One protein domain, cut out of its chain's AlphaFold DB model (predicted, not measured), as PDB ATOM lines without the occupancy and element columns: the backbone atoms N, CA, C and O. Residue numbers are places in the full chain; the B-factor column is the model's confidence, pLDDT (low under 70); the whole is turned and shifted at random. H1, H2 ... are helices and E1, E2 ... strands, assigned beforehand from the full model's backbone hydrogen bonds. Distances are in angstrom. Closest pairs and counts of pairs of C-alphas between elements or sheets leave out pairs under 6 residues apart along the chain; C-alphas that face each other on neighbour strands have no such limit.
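This is residues 10 to 19 and 233 to 308 of the 308 residues of an uncharacterized protein of Flexivirga oryzae (UniProt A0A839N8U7). Two antiparallel sheets stand partly face to face as a small sandwich: a strongly twisted sheet of five strands, order E1 - E8 - E7 - E4 - E5, and a smaller one of three, order E2 - E3 - E6. One short helix, H1, lies between E6 and E7 in the chain. The 86 printed residues have eight named strands and one named helix, in the order E1 E2 E3 E4 E5 E6 H1 E7 E8, and the class is mostly strand. The whole is compact, with a radius of gyration of the C-alphas of 12.3 A, and spans 42 by 23 by 23 A.

Start at E1, residues 10 to 14, an edge strand antiparallel to E8, residues 300 to 307; N 11 and O 305 are 2.8 A apart, within hydrogen-bond range. Past the cut, E2, residues 236 to 243, and E3, residues 246 to 253, form a hairpin at 155 degrees, with N 239 and O 250 at 2.8 A. E4, residues 260 to 263, and E5, residues 266 to 268, form another, with N 261 and O 268 at 2.9 A. The closest C-alphas of E3 and E4, across the sandwich, are those of Phe 251 and Val 261, 7.0 A. E6, residues 273 to 275, pairs with E3, N 274 and O 249 at 2.8 A. H1, residues 276 to 280, stands at the five-strand sheet's level, height 2.2 A, and only grazes the other; its O i to N i+4 pair is within range. E7, residues 285 to 291, is staggered: 285 to 288 pair with E8 in a hairpin, N 286 and O 302 at 2.8 A, and 288 to 291 with E4, N 289 and O 262 at 2.8 A.

Find C-alpha 10 at (181.664, 261.630, 171.246), where E1 begins. E2 spans 20.6 A, E3 23.5 A, E7 19.3 A and E8 23.3 A, ending at C-alpha 307, (185.124, 261.191, 176.659).

Tyr 294 and Ser 308 have the two C-alphas farthest apart, 42.7 A. Residues 20 to 232 are not printed; C-alphas 19 and 233 are 10.0 A apart across the cut. Of the links printed whole, none is long. Mean pLDDT of the printed part is 89.6; residues 281 to 283 and 306 to 308 are under 70.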
ATOM      1  N   TRP A  10     180.770 261.825 172.380       74.94
ATOM      2  CA  TRP A  10     181.664 261.630 171.246       74.94
ATOM      3  C   TRP A  10     182.299 262.967 170.861       74.94
ATOM      4  O   TRP A  10     181.602 263.969 170.685       74.94
ATOM      5  N   THR A  11     183.615 262.969 170.702       85.00
ATOM      6  CA  THR A  11     184.377 264.071 170.115       85.00
ATOM      7  C   THR A  11     184.781 263.660 168.709       85.00
ATOM      8  O   THR A  11     185.455 262.649 168.557       85.00
ATOM      9  N   VAL A  12     184.387 264.419 167.684       87.75
ATOM     10  CA  VAL A  12     184.874 264.206 166.311       87.75
ATOM     11  C   VAL A  12     186.255 264.842 166.182       87.75
ATOM     12  O   VAL A  12     186.388 266.052 166.362       87.75
ATOM     13  N   CYS A  13     187.277 264.035 165.899       90.00
ATOM     14  CA  CYS A  13     188.675 264.469 165.886       90.00
ATOM     15  C   CYS A  13     189.157 264.827 164.476       90.00
ATOM     16  O   CYS A  13     189.769 265.877 164.285       90.00
ATOM     17  N   THR A  14     188.836 263.986 163.493       92.88
ATOM     18  CA  THR A  14     189.147 264.194 162.070       92.88
ATOM     19  C   THR A  14     187.922 263.830 161.251       92.88
ATOM     20  O   THR A  14     187.215 262.899 161.626       92.88
ATOM     21  N   TRP A  15     187.657 264.536 160.151       94.38
ATOM     22  CA  TRP A  15     186.539 264.241 159.258       94.38
ATOM     23  C   TRP A  15     186.892 264.543 157.797       94.38
ATOM     24  O   TRP A  15     187.639 265.492 157.540       94.38
ATOM     25  N   PRO A  16     186.305 263.806 156.837       94.75
ATOM     26  CA  PRO A  16     186.326 264.191 155.433       94.75
ATOM     27  C   PRO A  16     185.726 265.586 155.239       94.75
ATOM     28  O   PRO A  16     184.640 265.895 155.749       94.75
ATOM     29  N   SER A  17     186.431 266.433 154.499       93.12
ATOM     30  CA  SER A  17     186.012 267.799 154.200       93.12
ATOM     31  C   SER A  17     186.208 268.123 152.730       93.12
ATOM     32  O   SER A  17     187.001 267.491 152.039       93.12
ATOM     33  N   VAL A  18     185.491 269.147 152.281       92.19
ATOM     34  CA  VAL A  18     185.586 269.661 150.918       92.19
ATOM     35  C   VAL A  18     186.247 271.021 150.946       92.19
ATOM     36  O   VAL A  18     185.894 271.874 151.769       92.19
ATOM     37  N   ASP A  19     187.174 271.238 150.026       89.81
ATOM     38  CA  ASP A  19     187.694 272.566 149.784       89.81
ATOM     39  C   ASP A  19     186.746 273.341 148.865       89.81
ATOM     40  O   ASP A  19     186.310 272.862 147.814       89.81
ATOM     41  N   LEU A 233     188.303 265.616 143.262       96.44
ATOM     42  CA  LEU A 233     186.969 265.020 143.202       96.44
ATOM     43  C   LEU A 233     186.834 263.739 144.036       96.44
ATOM     44  O   LEU A 233     185.741 263.180 144.073       96.44
ATOM     45  N   SER A 234     187.882 263.288 144.735       96.75
ATOM     46  CA  SER A 234     187.745 262.240 145.756       96.75
ATOM     47  C   SER A 234     187.058 262.751 147.028       96.75
ATOM     48  O   SER A 234     186.444 261.960 147.751       96.75
ATOM     49  N   GLN A 235     187.123 264.066 147.281       96.44
ATOM     50  CA  GLN A 235     186.619 264.696 148.497       96.44
ATOM     51  C   GLN A 235     185.105 264.511 148.679       96.44
ATOM     52  O   GLN A 235     184.306 264.461 147.736       96.44
ATOM     53  N   LEU A 236     184.697 264.474 149.944       95.50
ATOM     54  CA  LEU A 236     183.306 264.356 150.356       95.50
ATOM     55  C   LEU A 236     183.057 265.177 151.622       95.50
ATOM     56  O   LEU A 236     183.896 265.250 152.520       95.50
ATOM     57  N   ALA A 237     181.900 265.829 151.678       95.00
ATOM     58  CA  ALA A 237     181.490 266.620 152.826       95.00
ATOM     59  C   ALA A 237     180.899 265.712 153.904       95.00
ATOM     60  O   ALA A 237     180.107 264.819 153.597       95.00
ATOM     61  N   THR A 238     181.236 265.989 155.162       95.06
ATOM     62  CA  THR A 238     180.680 265.300 156.331       95.06
ATOM     63  C   THR A 238     179.615 266.162 157.000       95.06
ATOM     64  O   THR A 238     179.863 267.323 157.330       95.06
ATOM     65  N   ALA A 239     178.439 265.589 157.240       94.38
ATOM     66  CA  ALA A 239     177.387 266.170 158.063       94.38
ATOM     67  C   ALA A 239     177.172 265.315 159.312       94.38
ATOM     68  O   ALA A 239     177.172 264.091 159.223       94.38
ATOM     69  N   ILE A 240     176.949 265.958 160.457       92.12
ATOM     70  CA  ILE A 240     176.525 265.291 161.693       92.12
ATOM     71  C   ILE A 240     175.002 265.325 161.742       92.12
ATOM     72  O   ILE A 240     174.407 266.390 161.553       92.12
ATOM     73  N   VAL A 241     174.376 264.175 161.975       91.81
ATOM     74  CA  VAL A 241     172.920 264.021 161.896       91.81
ATOM     75  C   VAL A 241     172.348 263.423 163.174       91.81
ATOM     76  O   VAL A 241     172.938 262.533 163.787       91.81
ATOM     77  N   GLU A 242     171.179 263.923 163.565       90.19
ATOM     78  CA  GLU A 242     170.371 263.350 164.639       90.19
ATOM     79  C   GLU A 242     169.600 262.138 164.104       90.19
ATOM     80  O   GLU A 242     168.954 262.219 163.056       90.19
ATOM     81  N   LEU A 243     169.676 261.018 164.822       86.00
ATOM     82  CA  LEU A 243     168.998 259.763 164.505       86.00
ATOM     83  C   LEU A 243     168.087 259.364 165.680       86.00
ATOM     84  O   LEU A 243     168.333 259.795 166.806       86.00
ATOM     85  N   PRO A 244     167.038 258.544 165.463       82.62
ATOM     86  CA  PRO A 244     166.069 258.209 166.513       82.62
ATOM     87  C   PRO A 244     166.690 257.651 167.801       82.62
ATOM     88  O   PRO A 244     166.219 257.979 168.889       82.62
ATOM     89  N   ASP A 245     167.755 256.859 167.666       78.88
ATOM     90  CA  ASP A 245     168.434 256.181 168.772       78.88
ATOM     91  C   ASP A 245     169.849 256.740 169.042       78.88
ATOM     92  O   ASP A 245     170.599 256.173 169.840       78.88
ATOM     93  N   GLY A 246     170.231 257.875 168.432       81.81
ATOM     94  CA  GLY A 246     171.557 258.456 168.650       81.81
ATOM     95  C   GLY A 246     171.996 259.533 167.656       81.81
ATOM     96  O   GLY A 246     171.222 260.373 167.205       81.81
ATOM     97  N   CYS A 247     173.293 259.534 167.353       87.12
ATOM     98  CA  CYS A 247     173.935 260.468 166.435       87.12
ATOM     99  C   CYS A 247     174.714 259.684 165.376       87.12
ATOM    100  O   CYS A 247     175.246 258.601 165.646       87.12
ATOM    101  N   GLY A 248     174.786 260.238 164.175       89.88
ATOM    102  CA  GLY A 248     175.508 259.637 163.070       89.88
ATOM    103  C   GLY A 248     176.157 260.667 162.167       89.88
ATOM    104  O   GLY A 248     176.170 261.869 162.451       89.88
ATOM    105  N   ALA A 249     176.655 260.175 161.041       92.75
ATOM    106  CA  ALA A 249     177.143 261.004 159.958       92.75
ATOM    107  C   ALA A 249     176.411 260.700 158.655       92.75
ATOM    108  O   ALA A 249     175.986 259.574 158.411       92.75
ATOM    109  N   ALA A 250     176.295 261.717 157.811       94.94
ATOM    110  CA  ALA A 250     175.946 261.574 156.408       94.94
ATOM    111  C   ALA A 250     177.067 262.177 155.561       94.94
ATOM    112  O   ALA A 250     177.716 263.148 155.964       94.94
ATOM    113  N   PHE A 251     177.275 261.610 154.379       96.31
ATOM    114  CA  PHE A 251     178.381 261.975 153.506       96.31
ATOM    115  C   PHE A 251     177.877 262.399 152.131       96.31
ATOM    116  O   PHE A 251     176.990 261.765 151.555       96.31
ATOM    117  N   THR A 252     178.444 263.478 151.597       96.50
ATOM    118  CA  THR A 252     178.096 263.997 150.267       96.50
ATOM    119  C   THR A 252     179.356 264.134 149.416       96.50
ATOM    120  O   THR A 252     180.111 265.087 149.620       96.50
ATOM    121  N   PRO A 253     179.607 263.209 148.473       96.88
ATOM    122  CA  PRO A 253     180.690 263.339 147.504       96.88
ATOM    123  C   PRO A 253     180.579 264.618 146.681       96.88
ATOM    124  O   PRO A 253     179.473 265.009 146.300       96.88
ATOM    125  N   ILE A 254     181.715 265.228 146.336       95.88
ATOM    126  CA  ILE A 254     181.726 266.304 145.328       95.88
ATOM    127  C   ILE A 254     181.856 265.765 143.903       95.88
ATOM    128  O   ILE A 254     181.636 266.509 142.946       95.88
ATOM    129  N   HIS A 255     182.209 264.483 143.748       97.44
ATOM    130  CA  HIS A 255     182.302 263.849 142.443       97.44
ATOM    131  C   HIS A 255     180.928 263.875 141.745       97.44
ATOM    132  O   HIS A 255     179.969 263.284 142.247       97.44
ATOM    133  N   PRO A 256     180.809 264.496 140.560       96.94
ATOM    134  CA  PRO A 256     179.526 264.733 139.889       96.94
ATOM    135  C   PRO A 256     178.856 263.440 139.403       96.94
ATOM    136  O   PRO A 256     177.656 263.422 139.145       96.94
ATOM    137  N   TYR A 257     179.635 262.362 139.299       98.00
ATOM    138  CA  TYR A 257     179.171 261.027 138.921       98.00
ATOM    139  C   TYR A 257     179.282 260.007 140.058       98.00
ATOM    140  O   TYR A 257     179.316 258.806 139.801       98.00
ATOM    141  N   ALA A 258     179.383 260.454 141.316       98.06
ATOM    142  CA  ALA A 258     179.283 259.540 142.450       98.06
ATOM    143  C   ALA A 258     177.947 258.783 142.411       98.06
ATOM    144  O   ALA A 258     176.909 259.347 142.063       98.06
ATOM    145  N   ASN A 259     177.967 257.513 142.810       97.44
ATOM    146  CA  ASN A 259     176.764 256.687 142.931       97.44
ATOM    147  C   ASN A 259     176.555 256.118 144.343       97.44
ATOM    148  O   ASN A 259     175.464 255.637 144.641       97.44
ATOM    149  N   ALA A 260     177.573 256.173 145.201       98.06
ATOM    150  CA  ALA A 260     177.515 255.728 146.587       98.06
ATOM    151  C   ALA A 260     178.684 256.312 147.396       98.06
ATOM    152  O   ALA A 260     179.604 256.922 146.844       98.06
ATOM    153  N   VAL A 261     178.647 256.079 148.704       98.12
ATOM    154  CA  VAL A 261     179.757 256.304 149.633       98.12
ATOM    155  C   VAL A 261     180.139 254.964 150.251       98.12
ATOM    156  O   VAL A 261     179.274 254.232 150.722       98.12
ATOM    157  N   GLN A 262     181.425 254.634 150.241       96.50
ATOM    158  CA  GLN A 262     181.976 253.530 151.018       96.50
ATOM    159  C   GLN A 262     182.332 254.074 152.405       96.50
ATOM    160  O   GLN A 262     183.104 255.023 152.500       96.50
ATOM    161  N   ALA A 263     181.760 253.508 153.463       92.62
ATOM    162  CA  ALA A 263     181.982 253.926 154.843       92.62
ATOM    163  C   ALA A 263     182.359 252.695 155.679       92.62
ATOM    164  O   ALA A 263     181.502 251.893 156.049       92.62
ATOM    165  N   GLY A 264     183.659 252.496 155.916       85.12
ATOM    166  CA  GLY A 264     184.160 251.240 156.479       85.12
ATOM    167  C   GLY A 264     183.799 250.047 155.574       85.12
ATOM    168  O   GLY A 264     184.091 250.099 154.376       85.12
ATOM    169  N   PRO A 265     183.177 248.967 156.086       82.06
ATOM    170  CA  PRO A 265     182.767 247.822 155.269       82.06
ATOM    171  C   PRO A 265     181.487 248.064 154.449       82.06
ATOM    172  O   PRO A 265     181.199 247.289 153.535       82.06
ATOM    173  N   ASP A 266     180.729 249.122 154.735       87.50
ATOM    174  CA  ASP A 266     179.395 249.331 154.175       87.50
ATOM    175  C   ASP A 266     179.375 250.291 152.992       87.50
ATOM    176  O   ASP A 266     180.170 251.226 152.886       87.50
ATOM    177  N   ARG A 267     178.404 250.072 152.104       94.81
ATOM    178  CA  ARG A 267     178.130 250.937 150.959       94.81
ATOM    179  C   ARG A 267     176.797 251.644 151.170       94.81
ATOM    180  O   ARG A 267     175.753 251.000 151.160       94.81
ATOM    181  N   LEU A 268     176.861 252.960 151.313       95.56
ATOM    182  CA  LEU A 268     175.736 253.845 151.587       95.56
ATOM    183  C   LEU A 268     175.266 254.540 150.306       95.56
ATOM    184  O   LEU A 268     176.080 254.910 149.449       95.56
ATOM    185  N   ALA A 269     173.960 254.762 150.178       96.44
ATOM    186  CA  ALA A 269     173.429 255.670 149.171       96.44
ATOM    187  C   ALA A 269     173.880 257.114 149.456       96.44
ATOM    188  O   ALA A 269     174.164 257.494 150.591       96.44
ATOM    189  N   ILE A 270     173.946 257.956 148.422       93.88
ATOM    190  CA  ILE A 270     174.337 259.361 148.606       93.88
ATOM    191  C   ILE A 270     173.323 260.066 149.513       93.88
ATOM    192  O   ILE A 270     172.122 260.055 149.238       93.88
ATOM    193  N   GLY A 271     173.824 260.697 150.577       88.12
ATOM    194  CA  GLY A 271     173.005 261.367 151.588       88.12
ATOM    195  C   GLY A 271     172.375 260.431 152.624       88.12
ATOM    196  O   GLY A 271     171.704 260.921 153.531       88.12
ATOM    197  N   GLU A 272     172.593 259.116 152.527       93.69
ATOM    198  CA  GLU A 272     172.229 258.180 153.588       93.69
ATOM    199  C   GLU A 272     173.081 258.438 154.836       93.69
ATOM    200  O   GLU A 272     174.278 258.728 154.763       93.69
ATOM    201  N   SER A 273     172.429 258.361 155.992       92.00
ATOM    202  CA  SER A 273     173.050 258.523 157.299       92.00
ATOM    203  C   SER A 273     173.423 257.180 157.912       92.00
ATOM    204  O   SER A 273     172.633 256.239 157.844       92.00
ATOM    205  N   VAL A 274     174.550 257.130 158.615       89.94
ATOM    206  CA  VAL A 274     175.021 255.957 159.357       89.94
ATOM    207  C   VAL A 274     175.306 256.317 160.816       89.94
ATOM    208  O   VAL A 274     175.907 257.353 161.104       89.94
ATOM    209  N   GLU A 275     174.863 255.473 161.749       88.31
ATOM    210  CA  GLU A 275     175.141 255.640 163.179       88.31
ATOM    211  C   GLU A 275     176.630 255.467 163.483       88.31
ATOM    212  O   GLU A 275     177.285 254.563 162.963       88.31
ATOM    213  N   PHE A 276     177.167 256.278 164.399       83.62
ATOM    214  CA  PHE A 276     178.577 256.168 164.782       83.62
ATOM    215  C   PHE A 276     178.926 254.833 165.436       83.62
ATOM    216  O   PHE A 276     179.969 254.258 165.133       83.62
ATOM    217  N   ALA A 277     178.044 254.297 166.278       77.00
ATOM    218  CA  ALA A 277     178.258 252.989 166.895       77.00
ATOM    219  C   ALA A 277     178.465 251.880 165.846       77.00
ATOM    220  O   ALA A 277     179.289 250.989 166.040       77.00
ATOM    221  N   TYR A 278     177.751 251.970 164.721       76.44
ATOM    222  CA  TYR A 278     177.882 251.040 163.607       76.44
ATOM    223  C   TYR A 278     179.146 251.308 162.779       76.44
ATOM    224  O   TYR A 278     179.865 250.376 162.435       76.44
ATOM    225  N   LEU A 279     179.452 252.582 162.521       74.31
ATOM    226  CA  LEU A 279     180.572 252.993 161.674       74.31
ATOM    227  C   LEU A 279     181.953 252.659 162.262       74.31
ATOM    228  O   LEU A 279     182.874 252.338 161.516       74.31
ATOM    229  N   PHE A 280     182.108 252.750 163.584       72.31
ATOM    230  CA  PHE A 280     183.411 252.596 164.242       72.31
ATOM    231  C   PHE A 280     183.639 251.220 164.869       72.31
ATOM    232  O   PHE A 280     184.785 250.809 165.044       72.31
ATOM    233  N   GLY A 281     182.588 250.470 165.209       67.25
ATOM    234  CA  GLY A 281     182.759 249.220 165.952       67.25
ATOM    235  C   GLY A 281     183.646 249.421 167.195       67.25
ATOM    236  O   GLY A 281     183.333 250.241 168.055       67.25
ATOM    237  N   GLU A 282     184.769 248.696 167.286       61.41
ATOM    238  CA  GLU A 282     185.752 248.830 168.381       61.41
ATOM    239  C   GLU A 282     186.858 249.869 168.114       61.41
ATOM    240  O   GLU A 282     187.561 250.292 169.034       61.41
ATOM    241  N   THR A 283     187.045 250.273 166.858       64.50
ATOM    242  CA  THR A 283     188.122 251.162 166.418       64.50
ATOM    243  C   THR A 283     187.511 252.507 166.078       64.50
ATOM    244  O   THR A 283     186.823 252.621 165.075       64.50
ATOM    245  N   ALA A 284     187.742 253.541 166.886       79.31
ATOM    246  CA  ALA A 284     187.153 254.875 166.711       79.31
ATOM    247  C   ALA A 284     187.670 255.652 165.467       79.31
ATOM    248  O   ALA A 284     187.890 256.859 165.514       79.31
ATOM    249  N   VAL A 285     187.915 254.947 164.360       86.25
ATOM    250  CA  VAL A 285     188.436 255.397 163.073       86.25
ATOM    251  C   VAL A 285     187.729 254.630 161.948       86.25
ATOM    252  O   VAL A 285     187.595 253.412 162.035       86.25
ATOM    253  N   ALA A 286     187.309 255.329 160.894       89.31
ATOM    254  CA  ALA A 286     186.694 254.754 159.702       89.31
ATOM    255  C   ALA A 286     187.205 255.450 158.432       89.31
ATOM    256  O   ALA A 286     187.332 256.676 158.394       89.31
ATOM    257  N   ASP A 287     187.457 254.654 157.394       93.88
ATOM    258  CA  ASP A 287     187.782 255.134 156.052       93.88
ATOM    259  C   ASP A 287     186.491 255.419 155.284       93.88
ATOM    260  O   ASP A 287     185.618 254.549 155.167       93.88
ATOM    261  N   ILE A 288     186.375 256.639 154.765       96.25
ATOM    262  CA  ILE A 288     185.216 257.100 154.007       96.25
ATOM    263  C   ILE A 288     185.657 257.461 152.594       96.25
ATOM    264  O   ILE A 288     186.511 258.323 152.415       96.25
ATOM    265  N   ALA A 289     185.065 256.843 151.580       97.69
ATOM    266  CA  ALA A 289     185.461 257.044 150.194       97.69
ATOM    267  C   ALA A 289     184.262 257.241 149.268       97.69
ATOM    268  O   ALA A 289     183.180 256.683 149.458       97.69
ATOM    269  N   THR A 290     184.474 258.020 148.215       98.12
ATOM    270  CA  THR A 290     183.501 258.185 147.135       98.12
ATOM    271  C   THR A 290     183.508 256.955 146.229       98.12
ATOM    272  O   THR A 290     184.573 256.465 145.858       98.12
ATOM    273  N   VAL A 291     182.329 256.478 145.818       98.31
ATOM    274  CA  VAL A 291     182.191 255.393 144.836       98.31
ATOM    275  C   VAL A 291     181.621 255.936 143.527       98.31
ATOM    276  O   VAL A 291     180.586 256.607 143.516       98.31
ATOM    277  N   THR A 292     182.279 255.620 142.415       98.38
ATOM    278  CA  THR A 292     181.948 256.055 141.048       98.38
ATOM    279  C   THR A 292     181.631 254.838 140.160       98.38
ATOM    280  O   THR A 292     181.619 253.697 140.641       98.38
ATOM    281  N   PRO A 293     181.321 255.019 138.861       97.81
ATOM    282  CA  PRO A 293     181.237 253.907 137.915       97.81
ATOM    283  C   PRO A 293     182.561 253.155 137.711       97.81
ATOM    284  O   PRO A 293     182.521 252.001 137.292       97.81
ATOM    285  N   TYR A 294     183.705 253.784 138.012       98.31
ATOM    286  CA  TYR A 294     185.043 253.223 137.790       98.31
ATOM    287  C   TYR A 294     185.691 252.635 139.044       98.31
ATOM    288  O   TYR A 294     186.701 251.950 138.940       98.31
ATOM    289  N   GLY A 295     185.099 252.821 140.225       97.12
ATOM    290  CA  GLY A 295     185.579 252.173 141.438       97.12
ATOM    291  C   GLY A 295     185.351 252.995 142.695       97.12
ATOM    292  O   GLY A 295     184.478 253.857 142.752       97.12
ATOM    293  N   THR A 296     186.127 252.677 143.725       97.69
ATOM    294  CA  THR A 296     186.187 253.455 144.967       97.69
ATOM    295  C   THR A 296     187.415 254.351 144.896       97.69
ATOM    296  O   THR A 296     188.499 253.855 144.597       97.69
ATOM    297  N   LEU A 297     187.227 255.651 145.116       97.94
ATOM    298  CA  LEU A 297     188.305 256.641 145.123       97.94
ATOM    299  C   LEU A 297     189.107 256.569 146.429       97.94
ATOM    300  O   LEU A 297     188.773 255.799 147.331       97.94
ATOM    301  N   ASP A 298     190.144 257.397 146.535       96.31
ATOM    302  CA  ASP A 298     190.941 257.515 147.754       96.31
ATOM    303  C   ASP A 298     190.066 257.807 148.981       96.31
ATOM    304  O   ASP A 298     189.125 258.609 148.945       96.31
ATOM    305  N   ALA A 299     190.379 257.110 150.072       95.81
ATOM    306  CA  ALA A 299     189.645 257.214 151.317       95.81
ATOM    307  C   ALA A 299     190.110 258.401 152.164       95.81
ATOM    308  O   ALA A 299     191.293 258.734 152.241       95.81
ATOM    309  N   HIS A 300     189.148 258.987 152.864       95.69
ATOM    310  CA  HIS A 300     189.303 260.091 153.793       95.69
ATOM    311  C   HIS A 300     188.987 259.609 155.203       95.69
ATOM    312  O   HIS A 300     187.998 258.911 155.434       95.69
ATOM    313  N   LEU A 301     189.820 260.003 156.159       94.06
ATOM    314  CA  LEU A 301     189.712 259.530 157.531       94.06
ATOM    315  C   LEU A 301     188.598 260.256 158.292       94.06
ATOM    316  O   LEU A 301     188.590 261.487 158.367       94.06
ATOM    317  N   LEU A 302     187.730 259.495 158.949       93.00
ATOM    318  CA  LEU A 302     186.863 259.977 160.021       93.00
ATOM    319  C   LEU A 302     187.301 259.323 161.335       93.00
ATOM    320  O   LEU A 302     187.465 258.108 161.389       93.00
ATOM    321  N   SER A 303     187.483 260.099 162.401       91.19
ATOM    322  CA  SER A 303     187.856 259.561 163.714       91.19
ATOM    323  C   SER A 303     187.115 260.241 164.855       91.19
ATOM    324  O   SER A 303     186.861 261.448 164.812       91.19
ATOM    325  N   LEU A 304     186.788 259.455 165.881       86.94
ATOM    326  CA  LEU A 304     186.106 259.894 167.092       86.94
ATOM    327  C   LEU A 304     186.919 259.553 168.350       86.94
ATOM    328  O   LEU A 304     187.724 258.627 168.368       86.94
ATOM    329  N   GLU A 305     186.650 260.262 169.439       83.50
ATOM    330  CA  GLU A 305     187.105 259.929 170.789       83.50
ATOM    331  C   GLU A 305     185.911 259.910 171.748       83.50
ATOM    332  O   GLU A 305     185.108 260.844 171.783       83.50
ATOM    333  N   THR A 306     185.796 258.860 172.560       69.81
ATOM    334  CA  THR A 306     184.830 258.816 173.666       69.81
ATOM    335  C   THR A 306     185.422 259.528 174.877       69.81
ATOM    336  O   THR A 306     186.467 259.112 175.384       69.81
ATOM    337  N   THR A 307     184.758 260.572 175.374       62.38
ATOM    338  CA  THR A 307     185.124 261.191 176.659       62.38
ATOM    339  C   THR A 307     184.305 260.569 177.785       62.38
ATOM    340  O   THR A 307     183.076 260.542 177.714       62.38
ATOM    341  N   SER A 308     185.002 260.043 178.797       56.31
ATOM    342  CA  SER A 308     184.421 259.496 180.027       56.31
ATOM    343  C   SER A 308     183.897 260.562 180.988       56.31
ATOM    344  O   SER A 308     184.328 261.737 180.907       56.31
TER     345      SER A 308